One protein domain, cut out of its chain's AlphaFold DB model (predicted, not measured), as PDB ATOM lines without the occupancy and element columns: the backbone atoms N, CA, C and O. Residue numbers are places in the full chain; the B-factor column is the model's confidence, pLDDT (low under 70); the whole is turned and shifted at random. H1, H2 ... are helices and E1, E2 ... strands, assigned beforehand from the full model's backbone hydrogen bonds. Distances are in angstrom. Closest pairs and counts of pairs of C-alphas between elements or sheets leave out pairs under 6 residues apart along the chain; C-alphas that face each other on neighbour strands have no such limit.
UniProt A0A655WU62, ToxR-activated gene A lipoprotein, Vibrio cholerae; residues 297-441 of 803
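This is residues 297 to 441 of the 803 residues of the protein "ToxR-activated gene A lipoprotein" of Vibrio cholerae (UniProt A0A655WU62). Two small sheets lie partly face to face as a sandwich, their strands crossed: a strongly twisted, branched sheet of E1, E2, E3, E4 and E6, and a curled sheet of E7, E8, E9 and E11. The short helix H1 sits in a loop at one end of the longest axis, and the small strand pair E5 and E10 lies toward the other end. The printed part has 145 residues, with one named helix and then eleven named strands, H1 and E1 to E11; it is mostly strand, though under half of the residues are in named elements. The four-stranded sheet runs E7, E8, E9, E11, antiparallel throughout. The whole is compact and rounded, with a radius of gyration of the C-alphas of 14.2 A and spans of 41 by 36 by 31 A.

Start at residues 297 to 298, which pair antiparallel with residues 372 to 373 of E6 (372 to 374). H1 (304 to 308) is not on either sheet of the sandwich; its O i to N i+4 pair is within hydrogen-bond range. Then read E1 (314 to 317), E2 (320 to 330), E3 (336 to 344) and E4 (349 to 351), a meander, each strand the antiparallel neighbour of the one before: N 315 and O 322 are 2.9 A apart, N 341 and O 325 2.8 A, N 351 and O 342 2.9 A. E1 and E6 lie on one side of E2, E3 on the other; N 326 and O 372 are 2.9 A apart. E5 (356 to 358) pairs antiparallel with E10 (422 to 424), N 357 to O 423 at 2.8 A. E7 (393 to 398), E8 (408 to 412) and E9 (415 to 417) form a second meander, with N 409 and O 396 at 2.8 A and N 410 and O 417 at 2.8 A; E11 (431 to 433) follows beside E9, N 416 to O 432 at 2.8 A. Between the sheets, the closest C-alphas of E3 and E8 are those of Val 340 and Ala 408, 5.6 A apart.

Find C-alpha 304 at (64.614, 117.714, 89.070), where H1 begins. E2 runs 26.4 A and bends by 70 degrees at residue 323; E3 runs 21.5 A and bends by 68 degrees at residue 341. E7 runs 16.1 A. E11 ends at C-alpha 433, (91.582, 94.030, 77.241).

The C-alphas of Ala 305 and Gln 428 are the two farthest apart, 41.0 A. The links E5 to E6 and E6 to E7 are long. The printed part has no cut, and no printed residue is under 70 in pLDDT.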
ATOM      1  N   GLN A 297      70.232 111.404  77.551       96.69
ATOM      2  CA  GLN A 297      69.319 112.491  77.890       96.69
ATOM      3  C   GLN A 297      70.103 113.733  78.307       96.69
ATOM      4  O   GLN A 297      70.798 113.706  79.323       96.69
ATOM      5  N   ALA A 298      69.975 114.819  77.546       95.81
ATOM      6  CA  ALA A 298      70.580 116.104  77.887       95.81
ATOM      7  C   ALA A 298      70.010 116.640  79.200       95.81
ATOM      8  O   ALA A 298      68.792 116.776  79.339       95.81
ATOM      9  N   THR A 299      70.882 116.947  80.159       94.00
ATOM     10  CA  THR A 299      70.468 117.370  81.504       94.00
ATOM     11  C   THR A 299      69.664 118.661  81.504       94.00
ATOM     12  O   THR A 299      68.765 118.809  82.325       94.00
ATOM     13  N   GLU A 300      69.903 119.550  80.539       91.12
ATOM     14  CA  GLU A 300      69.129 120.782  80.338       91.12
ATOM     15  C   GLU A 300      67.636 120.547  80.040       91.12
ATOM     16  O   GLU A 300      66.815 121.438  80.253       91.12
ATOM     17  N   HIS A 301      67.262 119.347  79.583       92.31
ATOM     18  CA  HIS A 301      65.879 118.979  79.269       92.31
ATOM     19  C   HIS A 301      65.200 118.161  80.375       92.31
ATOM     20  O   HIS A 301      64.044 117.761  80.223       92.31
ATOM     21  N   LEU A 302      65.899 117.894  81.480       93.56
ATOM     22  CA  LEU A 302      65.401 117.058  82.566       93.56
ATOM     23  C   LEU A 302      64.814 117.897  83.700       93.56
ATOM     24  O   LEU A 302      65.353 118.923  84.108       93.56
ATOM     25  N   THR A 303      63.706 117.421  84.261       92.94
ATOM     26  CA  THR A 303      63.170 117.948  85.522       92.94
ATOM     27  C   THR A 303      63.993 117.447  86.710       92.94
ATOM     28  O   THR A 303      64.613 116.384  86.644       92.94
ATOM     29  N   GLN A 304      63.931 118.152  87.845       89.69
ATOM     30  CA  GLN A 304      64.614 117.714  89.070       89.69
ATOM     31  C   GLN A 304      64.187 116.300  89.502       89.69
ATOM     32  O   GLN A 304      65.026 115.489  89.871       89.69
ATOM     33  N   ALA A 305      62.900 115.962  89.367       90.81
ATOM     34  CA  ALA A 305      62.401 114.624  89.686       90.81
ATOM     35  C   ALA A 305      63.018 113.528  88.793       90.81
ATOM     36  O   ALA A 305      63.326 112.441  89.272       90.81
ATOM     37  N   GLN A 306      63.240 113.812  87.504       91.88
ATOM     38  CA  GLN A 306      63.906 112.879  86.588       91.88
ATOM     39  C   GLN A 306      65.398 112.754  86.902       91.88
ATOM     40  O   GLN A 306      65.935 111.645  86.892       91.88
ATOM     41  N   LEU A 307      66.065 113.862  87.234       90.81
ATOM     42  CA  LEU A 307      67.456 113.847  87.688       90.81
ATOM     43  C   LEU A 307      67.619 113.028  88.972       90.81
ATOM     44  O   LEU A 307      68.586 112.280  89.091       90.81
ATOM     45  N   ASP A 308      66.676 113.103  89.907       90.75
ATOM     46  CA  ASP A 308      66.735 112.372  91.179       90.75
ATOM     47  C   ASP A 308      66.332 110.894  91.054       90.75
ATOM     48  O   ASP A 308      66.600 110.106  91.964       90.75
ATOM     49  N   SER A 309      65.748 110.494  89.921       91.38
ATOM     50  CA  SER A 309      65.346 109.109  89.674       91.38
ATOM     51  C   SER A 309      66.536 108.140  89.632       91.38
ATOM     52  O   SER A 309      67.694 108.510  89.401       91.38
ATOM     53  N   ASP A 310      66.250 106.860  89.849       91.56
ATOM     54  CA  ASP A 310      67.237 105.785  89.819       91.56
ATOM     55  C   ASP A 310      67.377 105.153  88.425       91.56
ATOM     56  O   ASP A 310      68.052 104.135  88.283       91.56
ATOM     57  N   ILE A 311      66.796 105.750  87.380       93.38
ATOM     58  CA  ILE A 311      66.787 105.190  86.020       93.38
ATOM     59  C   ILE A 311      68.136 105.308  85.306       93.38
ATOM     60  O   ILE A 311      68.266 104.840  84.185       93.38
ATOM     61  N   TRP A 312      69.142 105.935  85.911       96.12
ATOM     62  CA  TRP A 312      70.435 106.204  85.277       96.12
ATOM     63  C   TRP A 312      71.408 105.033  85.435       96.12
ATOM     64  O   TRP A 312      71.515 104.435  86.508       96.12
ATOM     65  N   GLN A 313      72.148 104.705  84.373       96.38
ATOM     66  CA  GLN A 313      73.239 103.733  84.453       96.38
ATOM     67  C   GLN A 313      74.396 104.294  85.270       96.38
ATOM     68  O   GLN A 313      74.615 105.507  85.312       96.38
ATOM     69  N   THR A 314      75.169 103.404  85.886       95.25
ATOM     70  CA  THR A 314      76.347 103.782  86.661       95.25
ATOM     71  C   THR A 314      77.609 103.120  86.123       95.25
ATOM     72  O   THR A 314      77.571 102.022  85.565       95.25
ATOM     73  N   LEU A 315      78.736 103.800  86.292       93.38
ATOM     74  CA  LEU A 315      80.065 103.219  86.161       93.38
ATOM     75  C   LEU A 315      80.824 103.392  87.468       93.38
ATOM     76  O   LEU A 315      80.496 104.250  88.291       93.38
ATOM     77  N   ARG A 316      81.886 102.606  87.626       91.38
ATOM     78  CA  ARG A 316      82.807 102.794  88.733       91.38
ATOM     79  C   ARG A 316      83.863 103.829  88.358       91.38
ATOM     80  O   ARG A 316      84.521 103.682  87.334       91.38
ATOM     81  N   MET A 317      84.008 104.860  89.183       89.00
ATOM     82  CA  MET A 317      85.018 105.904  89.025       89.00
ATOM     83  C   MET A 317      85.480 106.371  90.405       89.00
ATOM     84  O   MET A 317      84.658 106.590  91.292       89.00
ATOM     85  N   ASP A 318      86.795 106.467  90.612       85.06
ATOM     86  CA  ASP A 318      87.423 106.833  91.886       85.06
ATOM     87  C   ASP A 318      86.972 105.959  93.079       85.06
ATOM     88  O   ASP A 318      86.976 106.375  94.238       85.06
ATOM     89  N   GLY A 319      86.604 104.706  92.797       83.88
ATOM     90  CA  GLY A 319      86.128 103.734  93.780       83.88
ATOM     91  C   GLY A 319      84.626 103.791  94.077       83.88
ATOM     92  O   GLY A 319      84.135 102.858  94.718       83.88
ATOM     93  N   GLU A 320      83.901 104.785  93.560       88.31
ATOM     94  CA  GLU A 320      82.465 105.014  93.773       88.31
ATOM     95  C   GLU A 320      81.633 104.694  92.520       88.31
ATOM     96  O   GLU A 320      82.149 104.656  91.405       88.31
ATOM     97  N   GLN A 321      80.333 104.431  92.698       91.81
ATOM     98  CA  GLN A 321      79.392 104.286  91.583       91.81
ATOM     99  C   GLN A 321      78.840 105.660  91.215       91.81
ATOM    100  O   GLN A 321      78.092 106.258  91.986       91.81
ATOM    101  N   GLN A 322      79.202 106.144  90.033       94.12
ATOM    102  CA  GLN A 322      78.777 107.439  89.515       94.12
ATOM    103  C   GLN A 322      77.859 107.243  88.316       94.12
ATOM    104  O   GLN A 322      78.005 106.278  87.564       94.12
ATOM    105  N   ARG A 323      76.909 108.162  88.123       96.19
ATOM    106  CA  ARG A 323      76.014 108.131  86.958       96.19
ATOM    107  C   ARG A 323      76.835 108.319  85.686       96.19
ATOM    108  O   ARG A 323      77.677 109.213  85.633       96.19
ATOM    109  N   VAL A 324      76.588 107.474  84.690       97.38
ATOM    110  CA  VAL A 324      77.254 107.556  83.389       97.38
ATOM    111  C   VAL A 324      76.773 108.810  82.675       97.38
ATOM    112  O   VAL A 324      75.569 109.014  82.501       97.38
ATOM    113  N   CYS A 325      77.721 109.620  82.226       97.31
ATOM    114  CA  CYS A 325      77.460 110.826  81.462       97.31
ATOM    115  C   CYS A 325      78.373 110.922  80.241       97.31
ATOM    116  O   CYS A 325      79.448 110.321  80.215       97.31
ATOM    117  N   LYS A 326      77.961 111.690  79.232       97.44
ATOM    118  CA  LYS A 326      78.822 112.079  78.111       97.44
ATOM    119  C   LYS A 326      78.781 113.585  77.895       97.44
ATOM    120  O   LYS A 326      77.767 114.221  78.160       97.44
ATOM    121  N   PHE A 327      79.881 114.144  77.415       97.75
ATOM    122  CA  PHE A 327      80.038 115.583  77.221       97.75
ATOM    123  C   PHE A 327      81.040 115.867  76.107       97.75
ATOM    124  O   PHE A 327      81.948 115.070  75.853       97.75
ATOM    125  N   THR A 328      80.891 117.018  75.459       96.81
ATOM    126  CA  THR A 328      81.849 117.494  74.459       96.81
ATOM    127  C   THR A 328      82.958 118.273  75.157       96.81
ATOM    128  O   THR A 328      82.692 119.203  75.913       96.81
ATOM    129  N   PHE A 329      84.213 117.915  74.900       95.75
ATOM    130  CA  PHE A 329      85.380 118.628  75.411       95.75
ATOM    131  C   PHE A 329      86.159 119.258  74.257       95.75
ATOM    132  O   PHE A 329      86.353 118.626  73.217       95.75
ATOM    133  N   GLN A 330      86.636 120.490  74.448       94.00
ATOM    134  CA  GLN A 330      87.560 121.150  73.529       94.00
ATOM    135  C   GLN A 330      88.940 121.267  74.184       94.00
ATOM    136  O   GLN A 330      89.107 121.899  75.227       94.00
ATOM    137  N   ALA A 331      89.935 120.633  73.573       89.88
ATOM    138  CA  ALA A 331      91.313 120.660  74.029       89.88
ATOM    139  C   ALA A 331      91.982 122.013  73.736       89.88
ATOM    140  O   ALA A 331      91.555 122.792  72.885       89.88
ATOM    141  N   ALA A 332      93.084 122.292  74.434       86.94
ATOM    142  CA  ALA A 332      93.796 123.569  74.330       86.94
ATOM    143  C   ALA A 332      94.420 123.814  72.941       86.94
ATOM    144  O   ALA A 332      94.734 124.950  72.595       86.94
ATOM    145  N   ASN A 333      94.604 122.755  72.150       86.75
ATOM    146  CA  ASN A 333      95.070 122.822  70.767       86.75
ATOM    147  C   ASN A 333      93.935 123.043  69.745       86.75
ATOM    148  O   ASN A 333      94.224 123.145  68.557       86.75
ATOM    149  N   GLY A 334      92.677 123.145  70.190       88.75
ATOM    150  CA  GLY A 334      91.504 123.391  69.350       88.75
ATOM    151  C   GLY A 334      90.716 122.139  68.958       88.75
ATOM    152  O   GLY A 334      89.579 122.287  68.507       88.75
ATOM    153  N   ASP A 335      91.267 120.939  69.173       91.81
ATOM    154  CA  ASP A 335      90.585 119.672  68.882       91.81
ATOM    155  C   ASP A 335      89.361 119.491  69.786       91.81
ATOM    156  O   ASP A 335      89.360 119.920  70.941       91.81
ATOM    157  N   SER A 336      88.328 118.809  69.289       94.06
ATOM    158  CA  SER A 336      87.139 118.493  70.079       94.06
ATOM    159  C   SER A 336      86.738 117.031  69.948       94.06
ATOM    160  O   SER A 336      86.853 116.443  68.873       94.06
ATOM    161  N   ALA A 337      86.287 116.453  71.058       96.31
ATOM    162  CA  ALA A 337      85.793 115.089  71.122       96.31
ATOM    163  C   ALA A 337      84.747 114.924  72.229       96.31
ATOM    164  O   ALA A 337      84.736 115.671  73.211       96.31
ATOM    165  N   VAL A 338      83.891 113.918  72.073       97.56
ATOM    166  CA  VAL A 338      82.927 113.489  73.085       97.56
ATOM    167  C   VAL A 338      83.582 112.449  73.983       97.56
ATOM    168  O   VAL A 338      84.061 111.417  73.509       97.56
ATOM    169  N   PHE A 339      83.565 112.702  75.286       96.75
ATOM    170  CA  PHE A 339      84.044 111.768  76.298       96.75
ATOM    171  C   PHE A 339      82.884 111.230  77.119       96.75
ATOM    172  O   PHE A 339      81.903 111.931  77.355       96.75
ATOM    173  N   VAL A 340      83.026 109.985  77.568       97.31
ATOM    174  CA  VAL A 340      82.108 109.340  78.508       97.31
ATOM    175  C   VAL A 340      82.805 109.227  79.856       97.31
ATOM    176  O   VAL A 340      84.002 108.942  79.928       97.31
ATOM    177  N   GLY A 341      82.059 109.472  80.923       95.38
ATOM    178  CA  GLY A 341      82.604 109.623  82.255       95.38
ATOM    179  C   GLY A 341      81.557 109.493  83.352       95.38
ATOM    180  O   GLY A 341      80.444 109.026  83.102       95.38
ATOM    181  N   GLY A 342      81.937 109.882  84.567       95.31
ATOM    182  CA  GLY A 342      81.075 109.892  85.747       95.31
ATOM    183  C   GLY A 342      80.676 111.307  86.154       95.31
ATOM    184  O   GLY A 342      81.453 112.252  85.994       95.31
ATOM    185  N   VAL A 343      79.447 111.456  86.652       95.44
ATOM    186  CA  VAL A 343      78.963 112.725  87.209       95.44
ATOM    187  C   VAL A 343      79.495 112.923  88.624       95.44
ATOM    188  O   VAL A 343      79.197 112.133  89.522       95.44
ATOM    189  N   ASP A 344      80.197 114.031  88.836       92.12
ATOM    190  CA  ASP A 344      80.466 114.581  90.160       92.12
ATOM    191  C   ASP A 344      79.261 115.413  90.612       92.12
ATOM    192  O   ASP A 344      79.050 116.546  90.171       92.12
ATOM    193  N   GLN A 345      78.470 114.843  91.520       85.50
ATOM    194  CA  GLN A 345      77.258 115.475  92.046       85.50
ATOM    195  C   GLN A 345      77.536 116.766  92.828       85.50
ATOM    196  O   GLN A 345      76.656 117.614  92.928       85.50
ATOM    197  N   SER A 346      78.737 116.935  93.390       88.25
ATOM    198  CA  SER A 346      79.066 118.120  94.190       88.25
ATOM    199  C   SER A 346      79.301 119.362  93.332       88.25
ATOM    200  O   SER A 346      79.092 120.486  93.791       88.25
ATOM    201  N   THR A 347      79.728 119.158  92.082       91.00
ATOM    202  CA  THR A 347      80.023 120.231  91.129       91.00
ATOM    203  C   THR A 347      79.063 120.274  89.944       91.00
ATOM    204  O   THR A 347      79.159 121.204  89.144       91.00
ATOM    205  N   ASP A 348      78.140 119.310  89.858       92.69
ATOM    206  CA  ASP A 348      77.217 119.092  88.741       92.69
ATOM    207  C   ASP A 348      77.944 119.015  87.391       92.69
ATOM    208  O   ASP A 348      77.587 119.672  86.416       92.69
ATOM    209  N   ARG A 349      79.039 118.250  87.342       95.69
ATOM    210  CA  ARG A 349      79.886 118.122  86.148       95.69
ATOM    211  C   ARG A 349      80.100 116.675  85.761       95.69
ATOM    212  O   ARG A 349      80.325 115.822  86.615       95.69
ATOM    213  N   CYS A 350      80.135 116.423  84.458       96.06
ATOM    214  CA  CYS A 350      80.618 115.165  83.917       96.06
ATOM    215  C   CYS A 350      82.144 115.194  83.782       96.06
ATOM    216  O   CYS A 350      82.700 116.178  83.293       96.06
ATOM    217  N   SER A 351      82.824 114.127  84.202       94.44
ATOM    218  CA  SER A 351      84.285 114.010  84.163       94.44
ATOM    219  C   SER A 351      84.716 112.702  83.518       94.44
ATOM    220  O   SER A 351      84.230 111.643  83.908       94.44
ATOM    221  N   SER A 352      85.702 112.730  82.613       92.38
ATOM    222  CA  SER A 352      86.302 111.497  82.068       92.38
ATOM    223  C   SER A 352      87.124 110.705  83.100       92.38
ATOM    224  O   SER A 352      87.662 109.648  82.780       92.38
ATOM    225  N   GLY A 353      87.257 111.216  84.327       87.88
ATOM    226  CA  GLY A 353      88.060 110.629  85.397       87.88
ATOM    227  C   GLY A 353      89.493 111.164  85.433       87.88
ATOM    228  O   GLY A 353      90.031 111.666  84.443       87.88
ATOM    229  N   ARG A 354      90.132 111.051  86.604       86.38
ATOM    230  CA  ARG A 354      91.484 111.586  86.871       86.38
ATOM    231  C   ARG A 354      92.614 110.755  86.255       86.38
ATOM    232  O   ARG A 354      93.760 111.204  86.225       86.38
ATOM    233  N   ASP A 355      92.310 109.543  85.793       86.44
ATOM    234  CA  ASP A 355      93.294 108.663  85.161       86.44
ATOM    235  C   ASP A 355      93.540 109.013  83.688       86.44
ATOM    236  O   ASP A 355      94.608 108.704  83.164       86.44
ATOM    237  N   MET A 356      92.600 109.688  83.023       90.12
ATOM    238  CA  MET A 356      92.687 110.021  81.602       90.12
ATOM    239  C   MET A 356      93.236 111.434  81.370       90.12
ATOM    240  O   MET A 356      92.839 112.402  82.020       90.12
ATOM    241  N   LYS A 357      94.132 111.558  80.388       90.75
ATOM    242  CA  LYS A 357      94.556 112.829  79.790       90.75
ATOM    243  C   LYS A 357      94.459 112.749  78.272       90.75
ATOM    244  O   LYS A 357      94.696 111.689  77.690       90.75
ATOM    245  N   TRP A 358      94.183 113.875  77.632       92.00
ATOM    246  CA  TRP A 358      94.165 113.990  76.177       92.00
ATOM    247  C   TRP A 358      95.012 115.187  75.759       92.00
ATOM    248  O   TRP A 358      94.808 116.303  76.238       92.00
ATOM    249  N   ASN A 359      96.008 114.953  74.904       84.38
ATOM    250  CA  ASN A 359      97.024 115.950  74.559       84.38
ATOM    251  C   ASN A 359      97.734 116.499  75.822       84.38
ATOM    252  O   ASN A 359      98.366 115.737  76.559       84.38
ATOM    253  N   ILE A 360      97.640 117.812  76.073       78.69
ATOM    254  CA  ILE A 360      98.159 118.486  77.280       78.69
ATOM    255  C   ILE A 360      97.086 118.694  78.361       78.69
ATOM    256  O   ILE A 360      97.395 119.183  79.447       78.69
ATOM    257  N   ASN A 361      95.828 118.358  78.070       88.00
ATOM    258  CA  ASN A 361      94.699 118.591  78.958       88.00
ATOM    259  C   ASN A 361      94.563 117.438  79.969       88.00
ATOM    260  O   ASN A 361      94.561 116.263  79.603       88.00
ATOM    261  N   MET A 362      94.431 117.792  81.250       85.00
ATOM    262  CA  MET A 362      94.087 116.889  82.356       85.00
ATOM    263  C   MET A 362      92.724 117.291  82.927       85.00
ATOM    264  O   MET A 362      92.320 118.441  82.760       85.00
ATOM    265  N   ASN A 363      92.056 116.381  83.645       84.19
ATOM    266  CA  ASN A 363      90.754 116.626  84.283       84.19
ATOM    267  C   ASN A 363      89.700 117.146  83.293       84.19
ATOM    268  O   ASN A 363      89.054 118.171  83.527       84.19
ATOM    269  N   MET A 364      89.564 116.458  82.158       92.69
ATOM    270  CA  MET A 364      88.567 116.796  81.147       92.69
ATOM    271  C   MET A 364      87.178 116.683  81.774       92.69
ATOM    272  O   MET A 364      86.742 115.599  82.164       92.69
ATOM    273  N   THR A 365      86.534 117.835  81.925       94.81
ATOM    274  CA  THR A 365      85.272 118.009  82.642       94.81
ATOM    275  C   THR A 365      84.367 118.955  81.869       94.81
ATOM    276  O   THR A 365      84.854 119.853  81.178       94.81
ATOM    277  N   SER A 366      83.059 118.748  81.977       96.25
ATOM    278  CA  SER A 366      82.053 119.619  81.371       96.25
ATOM    279  C   SER A 366      81.886 120.945  82.129       96.25
ATOM    280  O   SER A 366      82.345 121.118  83.268       96.25
ATOM    281  N   ALA A 367      81.160 121.892  81.529       94.25
ATOM    282  CA  ALA A 367      80.538 122.959  82.308       94.25
ATOM    283  C   ALA A 367      79.432 122.376  83.224       94.25
ATOM    284  O   ALA A 367      78.944 121.271  82.956       94.25
ATOM    285  N   PRO A 368      79.062 123.066  84.326       94.00
ATOM    286  CA  PRO A 368      77.984 122.603  85.194       94.00
ATOM    287  C   PRO A 368      76.680 122.418  84.408       94.00
ATOM    288  O   PRO A 368      76.272 123.341  83.703       94.00
ATOM    289  N   GLY A 369      76.079 121.232  84.490       91.56
ATOM    290  CA  GLY A 369      74.845 120.876  83.778       91.56
ATOM    291  C   GLY A 369      74.962 120.718  82.253       91.56
ATOM    292  O   GLY A 369      73.939 120.521  81.604       91.56
ATOM    293  N   ASP A 370      76.166 120.797  81.674       95.50
ATOM    294  CA  ASP A 370      76.418 120.675  80.224       95.50
ATOM    295  C   ASP A 370      76.888 119.258  79.852       95.50
ATOM    296  O   ASP A 370      78.051 119.018  79.509       95.50
ATOM    297  N   TYR A 371      76.008 118.276  80.032       97.19
ATOM    298  CA  TYR A 371      76.272 116.876  79.702       97.19
ATOM    299  C   TYR A 371      74.970 116.111  79.430       97.19
ATOM    300  O   TYR A 371      73.863 116.592  79.659       97.19
ATOM    301  N   GLU A 372      75.088 114.886  78.926       98.19
ATOM    302  CA  GLU A 372      73.957 113.970  78.784       98.19
ATOM    303  C   GLU A 372      74.121 112.793  79.748       98.19
ATOM    304  O   GLU A 372      75.218 112.248  79.871       98.19
ATOM    305  N   LEU A 373      73.042 112.377  80.409       97.56
ATOM    306  CA  LEU A 373      72.986 111.188  81.262       97.56
ATOM    307  C   LEU A 373      72.532 109.962  80.468       97.56
ATOM    308  O   LEU A 373      71.661 110.062  79.604       97.56
ATOM    309  N   LEU A 374      73.088 108.792  80.782       97.50
ATOM    310  CA  LEU A 374      72.681 107.530  80.161       97.50
ATOM    311  C   LEU A 374      71.588 106.834  80.976       97.50
ATOM    312  O   LEU A 374      71.829 106.399  82.104       97.50
ATOM    313  N   SER A 375      70.407 106.658  80.389       95.81
ATOM    314  CA  SER A 375      69.344 105.841  80.978       95.81
ATOM    315  C   SER A 375      69.681 104.343  80.947       95.81
ATOM    316  O   SER A 375      70.332 103.839  80.025       95.81
ATOM    317  N   LYS A 376      69.214 103.605  81.959       93.88
ATOM    318  CA  LYS A 376      69.149 102.135  81.992       93.88
ATOM    319  C   LYS A 376      68.252 101.619  80.879       93.88
ATOM    320  O   LYS A 376      68.496 100.527  80.375       93.88
ATOM    321  N   TYR A 377      67.260 102.407  80.481       90.25
ATOM    322  CA  TYR A 377      66.291 102.035  79.472       90.25
ATOM    323  C   TYR A 377      66.690 102.500  78.073       90.25
ATOM    324  O   TYR A 377      67.324 103.542  77.905       90.25
ATOM    325  N   GLY A 378      66.320 101.724  77.060       85.69
ATOM    326  CA  GLY A 378      66.610 102.014  75.658       85.69
ATOM    327  C   GLY A 378      66.544 100.772  74.777       85.69
ATOM    328  O   GLY A 378      66.137  99.695  75.214       85.69
ATOM    329  N   ARG A 379      66.959 100.918  73.517       76.50
ATOM    330  CA  ARG A 379      66.959  99.845  72.515       76.50
ATOM    331  C   ARG A 379      68.321  99.748  71.837       76.50
ATOM    332  O   ARG A 379      68.984 100.755  71.629       76.50
ATOM    333  N   GLY A 380      68.715  98.529  71.470       77.50
ATOM    334  CA  GLY A 380      69.976  98.272  70.770       77.50
ATOM    335  C   GLY A 380      71.210  98.287  71.679       77.50
ATOM    336  O   GLY A 380      71.118  98.103  72.895       77.50
ATOM    337  N   ALA A 381      72.384  98.446  71.066       85.62
ATOM    338  CA  ALA A 381      73.643  98.585  71.790       85.62
ATOM    339  C   ALA A 381      73.780  99.998  72.375       85.62
ATOM    340  O   ALA A 381      73.308 100.968  71.790       85.62
ATOM    341  N   VAL A 382      74.456 100.128  73.518       93.62
ATOM    342  CA  VAL A 382      74.771 101.444  74.082       93.62
ATOM    343  C   VAL A 382      75.938 102.042  73.299       93.62
ATOM    344  O   VAL A 382      77.072 101.577  73.427       93.62
ATOM    345  N   THR A 383      75.670 103.068  72.494       95.69
ATOM    346  CA  THR A 383      76.654 103.695  71.602       95.69
ATOM    347  C   THR A 383      76.874 105.177  71.907       95.69
ATOM    348  O   THR A 383      76.083 105.829  72.595       95.69
ATOM    349  N   TYR A 384      77.982 105.724  71.411       96.81
ATOM    350  CA  TYR A 384      78.210 107.166  71.291       96.81
ATOM    351  C   TYR A 384      79.146 107.445  70.108       96.81
ATOM    352  O   TYR A 384      79.755 106.526  69.566       96.81
ATOM    353  N   THR A 385      79.251 108.710  69.699       97.31
ATOM    354  CA  THR A 385      80.166 109.149  68.633       97.31
ATOM    355  C   THR A 385      81.284 109.996  69.249       97.31
ATOM    356  O   THR A 385      81.040 111.167  69.540       97.31
ATOM    357  N   PRO A 386      82.493 109.443  69.486       96.19
ATOM    358  CA  PRO A 386      83.605 110.184  70.078       96.19
ATOM    359  C   PRO A 386      84.055 111.357  69.202       96.19
ATOM    360  O   PRO A 386      84.302 112.454  69.694       96.19
ATOM    361  N   THR A 387      84.168 111.120  67.896       95.12
ATOM    362  CA  THR A 387      84.501 112.114  66.864       95.12
ATOM    363  C   THR A 387      83.832 111.709  65.552       95.12
ATOM    364  O   THR A 387      83.468 110.543  65.380       95.12
ATOM    365  N   ALA A 388      83.702 112.645  64.607       92.44
ATOM    366  CA  ALA A 388      83.127 112.360  63.291       92.44
ATOM    367  C   ALA A 388      83.906 111.276  62.515       92.44
ATOM    368  O   ALA A 388      83.285 110.461  61.838       92.44
ATOM    369  N   ASP A 389      85.236 111.228  62.658       92.44
ATOM    370  CA  ASP A 389      86.096 110.267  61.949       92.44
ATOM    371  C   ASP A 389      86.002 108.840  62.511       92.44
ATOM    372  O   ASP A 389      86.194 107.869  61.781       92.44
ATOM    373  N   VAL A 390      85.714 108.700  63.810       93.62
ATOM    374  CA  VAL A 390      85.514 107.390  64.453       93.62
ATOM    375  C   VAL A 390      84.111 106.849  64.173       93.62
ATOM    376  O   VAL A 390      83.938 105.639  64.033       93.62
ATOM    377  N   GLY A 391      83.120 107.737  64.060       95.25
ATOM    378  CA  GLY A 391      81.720 107.360  63.903       95.25
ATOM    379  C   GLY A 391      81.109 106.787  65.185       95.25
ATOM    380  O   GLY A 391      81.645 106.946  66.286       95.25
ATOM    381  N   GLU A 392      79.952 106.146  65.039       95.69
ATOM    382  CA  GLU A 392      79.231 105.527  66.147       95.69
ATOM    383  C   GLU A 392      79.914 104.230  66.600       95.69
ATOM    384  O   GLU A 392      80.210 103.344  65.796       95.69
ATOM    385  N   VAL A 393      80.152 104.108  67.905       96.25
ATOM    386  CA  VAL A 393      80.882 102.979  68.492       96.25
ATOM    387  C   VAL A 393      80.235 102.494  69.788       96.25
ATOM    388  O   VAL A 393      79.630 103.266  70.532       96.25
ATOM    389  N   ASN A 394      80.394 101.199  70.078       96.38
ATOM    390  CA  ASN A 394      79.861 100.561  71.283       96.38
ATOM    391  C   ASN A 394      80.633 100.995  72.533       96.38
ATOM    392  O   ASN A 394      81.851 100.822  72.594       96.38
ATOM    393  N   LEU A 395      79.915 101.479  73.545       97.06
ATOM    394  CA  LEU A 395      80.467 101.904  74.827       97.06
ATOM    395  C   LEU A 395      81.057 100.722  75.610       97.06
ATOM    396  O   LEU A 395      80.479  99.636  75.690       97.06
ATOM    397  N   CYS A 396      82.189 100.965  76.265       95.50
ATOM    398  CA  CYS A 396      82.720 100.108  77.317       95.50
ATOM    399  C   CYS A 396      83.151 100.961  78.515       95.50
ATOM    400  O   CYS A 396      83.680 102.059  78.346       95.50
ATOM    401  N   THR A 397      82.916 100.470  79.728       94.88
ATOM    402  CA  THR A 397      83.240 101.174  80.979       94.88
ATOM    403  C   THR A 397      84.136 100.311  81.851       94.88
ATOM    404  O   THR A 397      84.028  99.084  81.848       94.88
ATOM    405  N   LEU A 398      85.055 100.925  82.594       92.56
ATOM    406  CA  LEU A 398      85.885 100.184  83.541       92.56
ATOM    407  C   LEU A 398      85.116  99.894  84.837       92.56
ATOM    408  O   LEU A 398      84.266 100.663  85.281       92.56
ATOM    409  N   ASN A 399      85.423  98.749  85.442       89.81
ATOM    410  CA  ASN A 399      84.861  98.285  86.708       89.81
ATOM    411  C   ASN A 399      85.969  97.739  87.621       89.81
ATOM    412  O   ASN A 399      85.888  96.640  88.177       89.81
ATOM    413  N   LYS A 400      87.054  98.507  87.746       83.69
ATOM    414  CA  LYS A 400      88.198  98.172  88.600       83.69
ATOM    415  C   LYS A 400      88.057  98.806  89.978       83.69
ATOM    416  O   LYS A 400      87.427  99.841  90.152       83.69
ATOM    417  N   SER A 401      88.604  98.145  90.995       78.19
ATOM    418  CA  SER A 401      88.690  98.702  92.345       78.19
ATOM    419  C   SER A 401      89.930  99.575  92.491       78.19
ATOM    420  O   SER A 401      91.025  99.104  92.195       78.19
ATOM    421  N   GLY A 402      89.774 100.780  93.030       76.81
ATOM    422  CA  GLY A 402      90.874 101.713  93.278       76.81
ATOM    423  C   GLY A 402      90.511 103.129  92.839       76.81
ATOM    424  O   GLY A 402      89.345 103.397  92.575       76.81
ATOM    425  N   GLN A 403      91.511 104.011  92.793       72.56
ATOM    426  CA  GLN A 403      91.427 105.353  92.182       72.56
ATOM    427  C   GLN A 403      92.366 105.487  90.966       72.56
ATOM    428  O   GLN A 403      92.698 106.583  90.515       72.56
ATOM    429  N   ASP A 404      92.873 104.347  90.498       73.38
ATOM    430  CA  ASP A 404      93.766 104.210  89.359       73.38
ATOM    431  C   ASP A 404      93.087 103.234  88.399       73.38
ATOM    432  O   ASP A 404      92.529 102.233  88.855       73.38
ATOM    433  N   HIS A 405      93.170 103.493  87.092       83.56
ATOM    434  CA  HIS A 405      92.509 102.700  86.047       83.56
ATOM    435  C   HIS A 405      90.987 102.879  85.947       83.56
ATOM    436  O   HIS A 405      90.255 101.898  85.799       83.56
ATOM    437  N   ASP A 406      90.534 104.133  85.966       87.75
ATOM    438  CA  ASP A 406      89.140 104.513  85.732       87.75
ATOM    439  C   ASP A 406      88.933 105.101  84.330       87.75
ATOM    440  O   ASP A 406      89.874 105.541  83.659       87.75
ATOM    441  N   GLY A 407      87.679 105.091  83.885       91.06
ATOM    442  CA  GLY A 407      87.258 105.727  82.643       91.06
ATOM    443  C   GLY A 407      86.304 104.879  81.816       91.06
ATOM    444  O   GLY A 407      85.914 103.764  82.176       91.06
ATOM    445  N   ALA A 408      85.941 105.433  80.670       95.31
ATOM    446  CA  ALA A 408      85.131 104.776  79.665       95.31
ATOM    447  C   ALA A 408      85.773 104.957  78.291       95.31
ATOM    448  O   ALA A 408      86.539 105.893  78.064       95.31
ATOM    449  N   GLY A 409      85.459 104.052  77.376       95.44
ATOM    450  CA  GLY A 409      85.999 104.009  76.026       95.44
ATOM    451  C   GLY A 409      85.001 103.399  75.062       95.44
ATOM    452  O   GLY A 409      83.793 103.419  75.294       95.44
ATOM    453  N   PHE A 410      85.505 102.850  73.971       96.81
ATOM    454  CA  PHE A 410      84.707 102.101  73.021       96.81
ATOM    455  C   PHE A 410      85.395 100.810  72.588       96.81
ATOM    456  O   PHE A 410      86.611 100.649  72.695       96.81
ATOM    457  N   VAL A 411      84.587  99.851  72.142       95.19
ATOM    458  CA  VAL A 411      85.060  98.516  71.775       95.19
ATOM    459  C   VAL A 411      85.788  98.549  70.429       95.19
ATOM    460  O   VAL A 411      85.188  98.861  69.404       95.19
ATOM    461  N   VAL A 412      87.060  98.141  70.426       94.25
ATOM    462  CA  VAL A 412      87.889  97.932  69.229       94.25
ATOM    463  C   VAL A 412      88.478  96.524  69.283       94.25
ATOM    464  O   VAL A 412      89.333  96.205  70.112       94.25
ATOM    465  N   GLY A 413      87.993  95.628  68.420       91.81
ATOM    466  CA  GLY A 413      88.373  94.214  68.462       91.81
ATOM    467  C   GLY A 413      88.064  93.584  69.826       91.81
ATOM    468  O   GLY A 413      86.905  93.467  70.206       91.81
ATOM    469  N   ASN A 414      89.103  93.182  70.566       91.38
ATOM    470  CA  ASN A 414      88.973  92.624  71.922       91.38
ATOM    471  C   ASN A 414      89.465  93.588  73.022       91.38
ATOM    472  O   ASN A 414      89.907  93.153  74.092       91.38
ATOM    473  N   GLN A 415      89.458  94.891  72.739       94.19
ATOM    474  CA  GLN A 415      89.907  95.941  73.649       94.19
ATOM    475  C   GLN A 415      88.830  97.013  73.830       94.19
ATOM    476  O   GLN A 415      87.977  97.220  72.973       94.19
ATOM    477  N   CYS A 416      88.879  97.669  74.982       95.31
ATOM    478  CA  CYS A 416      88.233  98.935  75.264       95.31
ATOM    479  C   CYS A 416      89.293 100.019  75.096       95.31
ATOM    480  O   CYS A 416      90.247 100.073  75.876       95.31
ATOM    481  N   GLU A 417      89.162 100.815  74.042       95.88
ATOM    482  CA  GLU A 417      90.122 101.845  73.653       95.88
ATOM    483  C   GLU A 417      89.464 103.227  73.670       95.88
ATOM    484  O   GLU A 417      88.260 103.371  73.880       95.88
ATOM    485  N   GLN A 418      90.279 104.256  73.483       94.88
ATOM    486  CA  GLN A 418      89.846 105.639  73.351       94.88
ATOM    487  C   GLN A 418      90.382 106.234  72.049       94.88
ATOM    488  O   GLN A 418      91.200 105.619  71.363       94.88
ATOM    489  N   ILE A 419      89.918 107.435  71.699       94.00
ATOM    490  CA  ILE A 419      90.417 108.132  70.509       94.00
ATOM    491  C   ILE A 419      91.933 108.364  70.585       94.00
ATOM    492  O   ILE A 419      92.546 108.368  71.658       94.00
ATOM    493  N   ALA A 420      92.551 108.585  69.424       91.00
ATOM    494  CA  ALA A 420      93.988 108.810  69.338       91.00
ATOM    495  C   ALA A 420      94.447 109.972  70.246       91.00
ATOM    496  O   ALA A 420      93.820 111.029  70.322       91.00
ATOM    497  N   GLY A 421      95.571 109.764  70.937       89.06
ATOM    498  CA  GLY A 421      96.171 110.751  71.843       89.06
ATOM    499  C   GLY A 421      95.675 110.689  73.290       89.06
ATOM    500  O   GLY A 421      96.240 111.376  74.143       89.06
ATOM    501  N   VAL A 422      94.665 109.869  73.597       93.19
ATOM    502  CA  VAL A 422      94.208 109.653  74.975       93.19
ATOM    503  C   VAL A 422      95.141 108.682  75.696       93.19
ATOM    504  O   VAL A 422      95.450 107.583  75.221       93.19
ATOM    505  N   MET A 423      95.623 109.103  76.859       92.12
ATOM    506  CA  MET A 423      96.613 108.385  77.652       92.12
ATOM    507  C   MET A 423      96.184 108.308  79.116       92.12
ATOM    508  O   MET A 423      95.467 109.170  79.616       92.12
ATOM    509  N   HIS A 424      96.709 107.319  79.825       89.38
ATOM    510  CA  HIS A 424      96.799 107.330  81.275       89.38
ATOM    511  C   HIS A 424      97.603 108.545  81.761       89.38
ATOM    512  O   HIS A 424      98.503 109.043  81.068       89.38
ATOM    513  N   LYS A 425      97.377 108.969  83.006       84.06
ATOM    514  CA  LYS A 425      98.139 110.048  83.660       84.06
ATOM    515  C   LYS A 425      99.658 109.822  83.611       84.06
ATOM    516  O   LYS A 425     100.419 110.775  83.431       84.06
ATOM    517  N   ASN A 426     100.097 108.560  83.649       84.19
ATOM    518  CA  ASN A 426     101.503 108.149  83.547       84.19
ATOM    519  C   ASN A 426     102.089 108.187  82.112       84.19
ATOM    520  O   ASN A 426     103.280 107.942  81.942       84.19
ATOM    521  N   GLY A 427     101.287 108.509  81.089       85.06
ATOM    522  CA  GLY A 427     101.718 108.656  79.693       85.06
ATOM    523  C   GLY A 427     101.587 107.414  78.807       85.06
ATOM    524  O   GLY A 427     101.984 107.476  77.648       85.06
ATOM    525  N   GLN A 428     101.038 106.303  79.300       89.81
ATOM    526  CA  GLN A 428     100.722 105.138  78.460       89.81
ATOM    527  C   GLN A 428      99.388 105.331  77.727       89.81
ATOM    528  O   GLN A 428      98.488 105.949  78.274       89.81
ATOM    529  N   THR A 429      99.221 104.787  76.517       91.31
ATOM    530  CA  THR A 429      97.925 104.799  75.803       91.31
ATOM    531  C   THR A 429      96.820 104.187  76.660       91.31
ATOM    532  O   THR A 429      97.026 103.101  77.204       91.31
ATOM    533  N   TRP A 430      95.661 104.847  76.743       93.38
ATOM    534  CA  TRP A 430      94.510 104.317  77.475       93.38
ATOM    535  C   TRP A 430      93.870 103.176  76.682       93.38
ATOM    536  O   TRP A 430      93.283 103.400  75.624       93.38
ATOM    537  N   ARG A 431      94.048 101.940  77.156       93.25
ATOM    538  CA  ARG A 431      93.473 100.735  76.539       93.25
ATOM    539  C   ARG A 431      93.417  99.573  77.518       93.25
ATOM    540  O   ARG A 431      94.368  99.333  78.262       93.25
ATOM    541  N   TYR A 432      92.341  98.799  77.453       93.12
ATOM    542  CA  TYR A 432      92.134  97.636  78.314       93.12
ATOM    543  C   TYR A 432      91.617  96.443  77.529       93.12
ATOM    544  O   TYR A 432      90.741  96.574  76.686       93.12
ATOM    545  N   ALA A 433      92.124  95.249  77.825       91.50
ATOM    546  CA  ALA A 433      91.582  94.030  77.241       91.50
ATOM    547  C   ALA A 433      90.190  93.730  77.822       91.50
ATOM    548  O   ALA A 433      89.997  93.809  79.035       91.50
ATOM    549  N   LEU A 434      89.248  93.311  76.974       89.44
ATOM    550  CA  LEU A 434      87.920  92.852  77.394       89.44
ATOM    551  C   LEU A 434      88.030  91.457  78.033       89.44
ATOM    552  O   LEU A 434      87.775  90.436  77.394       89.44
ATOM    553  N   ARG A 435      88.493  91.394  79.288       80.75
ATOM    554  CA  ARG A 435      88.682  90.148  80.046       80.75
ATOM    555  C   ARG A 435      87.960  90.209  81.386       80.75
ATOM    556  O   ARG A 435      88.109  91.170  82.135       80.75
ATOM    557  N   GLY A 436      87.229  89.139  81.699       81.06
ATOM    558  CA  GLY A 436      86.482  89.027  82.949       81.06
ATOM    559  C   GLY A 436      85.459  90.152  83.116       81.06
ATOM    560  O   GLY A 436      84.775  90.534  82.172       81.06
ATOM    561  N   ASN A 437      85.370  90.667  84.333       84.62
ATOM    562  CA  ASN A 437      84.415  91.664  84.812       84.62
ATOM    563  C   ASN A 437      85.078  93.023  85.124       84.62
ATOM    564  O   ASN A 437      84.470  93.878  85.767       84.62
ATOM    565  N   GLU A 438      86.316  93.220  84.652       87.50
ATOM    566  CA  GLU A 438      87.081  94.468  84.778       87.50
ATOM    567  C   GLU A 438      86.642  95.553  83.788       87.50
ATOM    568  O   GLU A 438      86.831  96.738  84.053       87.50
ATOM    569  N   VAL A 439      86.078  95.144  82.650       91.50
ATOM    570  CA  VAL A 439      85.485  96.034  81.653       91.50
ATOM    571  C   VAL A 439      84.059  95.574  81.406       91.50
ATOM    572  O   VAL A 439      83.826  94.419  81.046       91.50
ATOM    573  N   LEU A 440      83.107  96.472  81.607       91.94
ATOM    574  CA  LEU A 440      81.698  96.231  81.364       91.94
ATOM    575  C   LEU A 440      81.315  96.745  79.979       91.94
ATOM    576  O   LEU A 440      81.869  97.723  79.471       91.94
ATOM    577  N   ARG A 441      80.344  96.064  79.377       92.06
ATOM    578  CA  ARG A 441      79.643  96.510  78.174       92.06
ATOM    579  C   ARG A 441      78.223  96.854  78.602       92.06
ATOM    580  O   ARG A 441      77.448  95.923  78.823       92.06
TER     581      ARG A 441